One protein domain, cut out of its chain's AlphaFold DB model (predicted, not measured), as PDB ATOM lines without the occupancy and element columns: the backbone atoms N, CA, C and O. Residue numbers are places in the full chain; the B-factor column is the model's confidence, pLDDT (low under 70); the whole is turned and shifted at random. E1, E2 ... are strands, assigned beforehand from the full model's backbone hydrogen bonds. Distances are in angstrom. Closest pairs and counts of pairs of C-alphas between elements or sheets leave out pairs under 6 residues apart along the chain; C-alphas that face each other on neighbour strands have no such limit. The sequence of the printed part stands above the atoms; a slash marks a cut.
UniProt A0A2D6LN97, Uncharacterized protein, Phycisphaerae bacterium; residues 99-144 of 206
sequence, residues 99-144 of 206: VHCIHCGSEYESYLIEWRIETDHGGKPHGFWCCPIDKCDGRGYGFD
ATOM      1  N   VAL A  99     154.372 112.471 160.353       92.19
ATOM      2  CA  VAL A  99     153.995 112.651 161.754       92.19
ATOM      3  C   VAL A  99     152.912 111.647 162.110       92.19
ATOM      4  O   VAL A  99     152.058 111.327 161.279       92.19
ATOM      5  N   HIS A 100     152.922 111.174 163.352       92.56
ATOM      6  CA  HIS A 100     151.840 110.359 163.891       92.56
ATOM      7  C   HIS A 100     151.088 111.156 164.960       92.56
ATOM      8  O   HIS A 100     151.686 111.788 165.837       92.56
ATOM      9  N   CYS A 101     149.758 111.147 164.901       93.56
ATOM     10  CA  CYS A 101     148.957 111.730 165.973       93.56
ATOM     11  C   CYS A 101     148.828 110.744 167.133       93.56
ATOM     12  O   CYS A 101     148.405 109.606 166.943       93.56
ATOM     13  N   ILE A 102     149.111 111.210 168.351       92.12
ATOM     14  CA  ILE A 102     149.057 110.389 169.572       92.12
ATOM     15  C   ILE A 102     147.605 110.042 169.956       92.12
ATOM     16  O   ILE A 102     147.352 109.018 170.581       92.12
ATOM     17  N   HIS A 103     146.633 110.862 169.543       91.94
ATOM     18  CA  HIS A 103     145.222 110.691 169.903       91.94
ATOM     19  C   HIS A 103     144.481 109.718 168.980       91.94
ATOM     20  O   HIS A 103     143.808 108.803 169.449       91.94
ATOM     21  N   CYS A 104     144.584 109.908 167.661       93.75
ATOM     22  CA  CYS A 104     143.877 109.068 166.688       93.75
ATOM     23  C   CYS A 104     144.744 107.954 166.080       93.75
ATOM     24  O   CYS A 104     144.214 107.107 165.361       93.75
ATOM     25  N   GLY A 105     146.061 107.964 166.315       91.62
ATOM     26  CA  GLY A 105     147.005 106.973 165.785       91.62
ATOM     27  C   GLY A 105     147.205 107.029 164.269       91.62
ATOM     28  O   GLY A 105     147.798 106.121 163.699       91.62
ATOM     29  N   SER A 106     146.681 108.053 163.594       92.19
ATOM     30  CA  SER A 106     146.824 108.192 162.145       92.19
ATOM     31  C   SER A 106     148.124 108.898 161.783       92.19
ATOM     32  O   SER A 106     148.543 109.838 162.465       92.19
ATOM     33  N   GLU A 107     148.719 108.465 160.677       93.38
ATOM     34  CA  GLU A 107     149.932 109.036 160.100       93.38
ATOM     35  C   GLU A 107     149.574 110.006 158.971       93.38
ATOM     36  O   GLU A 107     148.698 109.735 158.145       93.38
ATOM     37  N   TYR A 108     150.240 111.152 158.936       93.00
ATOM     38  CA  TYR A 108     150.060 112.174 157.907       93.00
ATOM     39  C   TYR A 108     151.330 113.019 157.782       93.00
ATOM     40  O   TYR A 108     152.271 112.868 158.551       93.00
ATOM     41  N   GLU A 109     151.405 113.883 156.777       92.81
ATOM     42  CA  GLU A 109     152.568 114.755 156.580       92.81
ATOM     43  C   GLU A 109     152.441 116.045 157.407       92.81
ATOM     44  O   GLU A 109     151.346 116.579 157.579       92.81
ATOM     45  N   SER A 110     153.561 116.578 157.902       93.31
ATOM     46  CA  SER A 110     153.602 117.711 158.839       93.31
ATOM     47  C   SER A 110     152.950 118.989 158.304       93.31
ATOM     48  O   SER A 110     152.400 119.758 159.085       93.31
ATOM     49  N   TYR A 111     152.942 119.201 156.983       94.12
ATOM     50  CA  TYR A 111     152.281 120.359 156.364       94.12
ATOM     51  C   TYR A 111     150.746 120.304 156.440       94.12
ATOM     52  O   TYR A 111     150.090 121.305 156.163       94.12
ATOM     53  N   LEU A 112     150.169 119.138 156.758       94.81
ATOM     54  CA  LEU A 112     148.728 118.967 156.956       94.81
ATOM     55  C   LEU A 112     148.293 119.324 158.383       94.81
ATOM     56  O   LEU A 112     147.098 119.327 158.655       94.81
ATOM     57  N   ILE A 113     149.226 119.587 159.303       94.00
ATOM     58  CA  ILE A 113     148.897 120.051 160.654       94.00
ATOM     59  C   ILE A 113     148.273 121.448 160.551       94.00
ATOM     60  O   ILE A 113     148.789 122.327 159.862       94.00
ATOM     61  N   GLU A 114     147.164 121.659 161.256       94.12
ATOM     62  CA  GLU A 114     146.422 122.919 161.228       94.12
ATOM     63  C   GLU A 114     146.619 123.695 162.531       94.12
ATOM     64  O   GLU A 114     146.578 123.124 163.620       94.12
ATOM     65  N   TRP A 115     146.769 125.015 162.434       94.81
ATOM     66  CA  TRP A 115     146.713 125.903 163.593       94.81
ATOM     67  C   TRP A 115     145.256 126.191 163.957       94.81
ATOM     68  O   TRP A 115     144.490 126.695 163.128       94.81
ATOM     69  N   ARG A 116     144.859 125.896 165.196       93.00
ATOM     70  CA  ARG A 116     143.526 126.216 165.726       93.00
ATOM     71  C   ARG A 116     143.657 127.086 166.964       93.00
ATOM     72  O   ARG A 116     144.599 126.950 167.730       93.00
ATOM     73  N   ILE A 117     142.696 127.987 167.146       93.94
ATOM     74  CA  ILE A 117     142.637 128.887 168.301       93.94
ATOM     75  C   ILE A 117     141.494 128.430 169.199       93.94
ATOM     76  O   ILE A 117     140.350 128.332 168.753       93.94
ATOM     77  N   GLU A 118     141.795 128.194 170.469       92.81
ATOM     78  CA  GLU A 118     140.821 127.819 171.488       92.81
ATOM     79  C   GLU A 118     140.906 128.760 172.686       92.81
ATOM     80  O   GLU A 118     141.913 129.418 172.939       92.81
ATOM     81  N   THR A 119     139.803 128.894 173.415       94.88
ATOM     82  CA  THR A 119     139.764 129.721 174.623       94.88
ATOM     83  C   THR A 119     140.021 128.833 175.830       94.88
ATOM     84  O   THR A 119     139.287 127.875 176.055       94.88
ATOM     85  N   ASP A 120     141.055 129.153 176.604       91.06
ATOM     86  CA  ASP A 120     141.372 128.436 177.839       91.06
ATOM     87  C   ASP A 120     140.305 128.694 178.925       91.06
ATOM     88  O   ASP A 120     139.508 129.634 178.832       91.06
ATOM     89  N   HIS A 121     140.320 127.918 180.010       91.06
ATOM     90  CA  HIS A 121     139.445 128.102 181.172       91.06
ATOM     91  C   HIS A 121     139.567 129.513 181.786       91.06
ATOM     92  O   HIS A 121     138.619 130.031 182.375       91.06
ATOM     93  N   GLY A 122     140.720 130.172 181.616       91.38
ATOM     94  CA  GLY A 122     140.938 131.567 182.007       91.38
ATOM     95  C   GLY A 122     140.307 132.619 181.083       91.38
ATOM     96  O   GLY A 122     140.509 133.812 181.310       91.38
ATOM     97  N   GLY A 123     139.592 132.218 180.025       93.88
ATOM     98  CA  GLY A 123     139.000 133.129 179.040       93.88
ATOM     99  C   GLY A 123     140.013 133.760 178.078       93.88
ATOM    100  O   GLY A 123     139.659 134.664 177.323       93.88
ATOM    101  N   LYS A 124     141.275 133.315 178.106       94.38
ATOM    102  CA  LYS A 124     142.328 133.790 177.204       94.38
ATOM    103  C   LYS A 124     142.397 132.880 175.974       94.38
ATOM    104  O   LYS A 124     142.448 131.659 176.145       94.38
ATOM    105  N   PRO A 125     142.392 133.434 174.752       95.19
ATOM    106  CA  PRO A 125     142.595 132.634 173.558       95.19
ATOM    107  C   PRO A 125     144.063 132.189 173.479       95.19
ATOM    108  O   PRO A 125     144.966 132.969 173.780       95.19
ATOM    109  N   HIS A 126     144.280 130.938 173.098       93.06
ATOM    110  CA  HIS A 126     145.583 130.351 172.807       93.06
ATOM    111  C   HIS A 126     145.472 129.579 171.496       93.06
ATOM    112  O   HIS A 126     144.472 128.898 171.249       93.06
ATOM    113  N   GLY A 127     146.464 129.728 170.632       93.12
ATOM    114  CA  GLY A 127     146.597 128.885 169.462       93.12
ATOM    115  C   GLY A 127     147.385 127.621 169.785       93.12
ATOM    116  O   GLY A 127     148.167 127.589 170.735       93.12
ATOM    117  N   PHE A 128     147.120 126.560 169.034       94.38
ATOM    118  CA  PHE A 128     147.901 125.334 169.070       94.38
ATOM    119  C   PHE A 128     147.836 124.613 167.722       94.38
ATOM    120  O   PHE A 128     146.851 124.694 166.978       94.38
ATOM    121  N   TRP A 129     148.895 123.869 167.425       94.31
ATOM    122  CA  TRP A 129     148.990 123.002 166.258       94.31
ATOM    123  C   TRP A 129     148.262 121.677 166.506       94.31
ATOM    124  O   TRP A 129     148.478 121.025 167.529       94.31
ATOM    125  N   CYS A 130     147.391 121.268 165.580       94.75
ATOM    126  CA  CYS A 130     146.509 120.122 165.776       94.75
ATOM    127  C   CYS A 130     146.361 119.204 164.555       94.75
ATOM    128  O   CYS A 130     146.649 119.566 163.412       94.75
ATOM    129  N   CYS A 131     145.898 117.982 164.826       95.31
ATOM    130  CA  CYS A 131     145.631 116.969 163.810       95.31
ATOM    131  C   CYS A 131     144.535 117.422 162.814       95.31
ATOM    132  O   CYS A 131     143.477 117.888 163.253       95.31
ATOM    133  N   PRO A 132     144.721 117.217 161.491       94.88
ATOM    134  CA  PRO A 132     143.723 117.570 160.473       94.88
ATOM    135  C   PRO A 132     142.472 116.681 160.486       94.88
ATOM    136  O   PRO A 132     141.497 116.975 159.800       94.88
ATOM    137  N   ILE A 133     142.487 115.564 161.216       94.12
ATOM    138  CA  ILE A 133     141.383 114.603 161.205       94.12
ATOM    139  C   ILE A 133     140.197 115.149 161.996       94.12
ATOM    140  O   ILE A 133     140.316 115.537 163.162       94.12
ATOM    141  N   ASP A 134     139.024 115.120 161.365       91.06
ATOM    142  CA  ASP A 134     137.770 115.520 161.988       91.06
ATOM    143  C   ASP A 134     137.526 114.756 163.295       91.06
ATOM    144  O   ASP A 134     137.640 113.530 163.355       91.06
ATOM    145  N   LYS A 135     137.103 115.487 164.333       87.00
ATOM    146  CA  LYS A 135     136.812 114.972 165.687       87.00
ATOM    147  C   LYS A 135     138.025 114.467 166.472       87.00
ATOM    148  O   LYS A 135     137.834 113.944 167.567       87.00
ATOM    149  N   CYS A 136     139.239 114.646 165.961       91.38
ATOM    150  CA  CYS A 136     140.435 114.516 166.774       91.38
ATOM    151  C   CYS A 136     140.621 115.820 167.565       91.38
ATOM    152  O   CYS A 136     140.738 116.900 166.989       91.38
ATOM    153  N   ASP A 137     140.635 115.707 168.888       83.12
ATOM    154  CA  ASP A 137     141.074 116.745 169.826       83.12
ATOM    155  C   ASP A 137     142.513 117.183 169.521       83.12
ATOM    156  O   ASP A 137     142.826 118.370 169.589       83.12
ATOM    157  N   GLY A 138     143.346 116.241 169.062       74.00
ATOM    158  CA  GLY A 138     144.487 116.526 168.189       74.00
ATOM    159  C   GLY A 138     145.609 117.327 168.843       74.00
ATOM    160  O   GLY A 138     146.439 117.878 168.126       74.00
ATOM    161  N   ARG A 139     145.635 117.395 170.178       83.06
ATOM    162  CA  ARG A 139     146.644 118.123 170.951       83.06
ATOM    163  C   ARG A 139     147.884 117.256 171.127       83.06
ATOM    164  O   ARG A 139     148.036 116.560 172.121       83.06
ATOM    165  N   GLY A 140     148.772 117.316 170.144       81.00
ATOM    166  CA  GLY A 140     150.057 116.630 170.192       81.00
ATOM    167  C   GLY A 140     150.249 115.636 169.054       81.00
ATOM    168  O   GLY A 140     149.354 114.876 168.665       81.00
ATOM    169  N   TYR A 141     151.461 115.656 168.525       89.31
ATOM    170  CA  TYR A 141     151.955 114.765 167.488       89.31
ATOM    171  C   TYR A 141     153.375 114.351 167.845       89.31
ATOM    172  O   TYR A 141     154.138 115.129 168.417       89.31
ATOM    173  N   GLY A 142     153.715 113.115 167.502       86.19
ATOM    174  CA  GLY A 142     155.083 112.639 167.538       86.19
ATOM    175  C   GLY A 142     155.691 112.716 166.146       86.19
ATOM    176  O   GLY A 142     155.060 112.355 165.149       86.19
ATOM    177  N   PHE A 143     156.936 113.171 166.087       83.75
ATOM    178  CA  PHE A 143     157.782 112.934 164.928       83.75
ATOM    179  C   PHE A 143     158.422 111.570 165.102       83.75
ATOM    180  O   PHE A 143     158.986 111.293 166.164       83.75
ATOM    181  N   ASP A 144     158.351 110.738 164.069       76.94
ATOM    182  CA  ASP A 144     159.271 109.618 164.020       76.94
ATOM    183  C   ASP A 144     160.663 110.187 163.729       76.94
ATOM    184  O   ASP A 144     160.909 110.802 162.686       76.94
TER     185      ASP A 144
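What this domain is: This is residues 99 to 144 of the 206 residues of an uncharacterized protein of Phycisphaerae bacterium (UniProt A0A2D6LN97). A small three-stranded sheet, E2 - E1 - E5, makes one end of this elongated domain, and a longer two-stranded hairpin, E3 and E4, reaches away from it to the other end. The short link of residues 131 to 140 folds back from the hairpin to the small sheet. The printed part has 46 residues with no named helix and five strands, E1 to E5 in order; both sheets are antiparallel. The class is all strand, though under half of the residues, 21 of 46, are in named elements. It is only just compact, close to loose, with a radius of gyration of the C-alphas of 11.2 A and spans of 33 by 18 by 17 A.

How they stand to each other: Start at E1, residues 99 to 101, the inner strand. Its hairpin partner E2, residues 107 to 109, is antiparallel to it at 134 degrees, with N 99 and O 108 2.8 A apart, within hydrogen-bond range. E5, residues 141 to 143, is its other antiparallel neighbour, at 151 degrees; look for N 142 and O 100, 2.9 A apart. E3, residues 114 to 119, forms a hairpin with E4, residues 125 to 130, antiparallel at 149 degrees; N 116 and O 128 are 2.9 A apart. E2 and E3 are apart, while the closest C-alphas of E4 and E5, Cys 130 and Tyr 141, are 7.8 A apart.

Where its parts are: Find C-alpha 99 at (153.995, 112.651, 161.754), where E1 begins. E3 runs 16.4 A from C-alpha 114 at (146.422, 122.919, 161.228), and E4 runs 15.2 A. E5 ends at C-alpha 143, at (157.782, 112.934, 164.928).

The domain as a whole: The C-alphas farthest apart, of Gly 123 and Asp 144, stand 34.5 A from each other. The printed part has no cut, and no link is long. Its mean pLDDT is 91.2, and no printed residue is under 70.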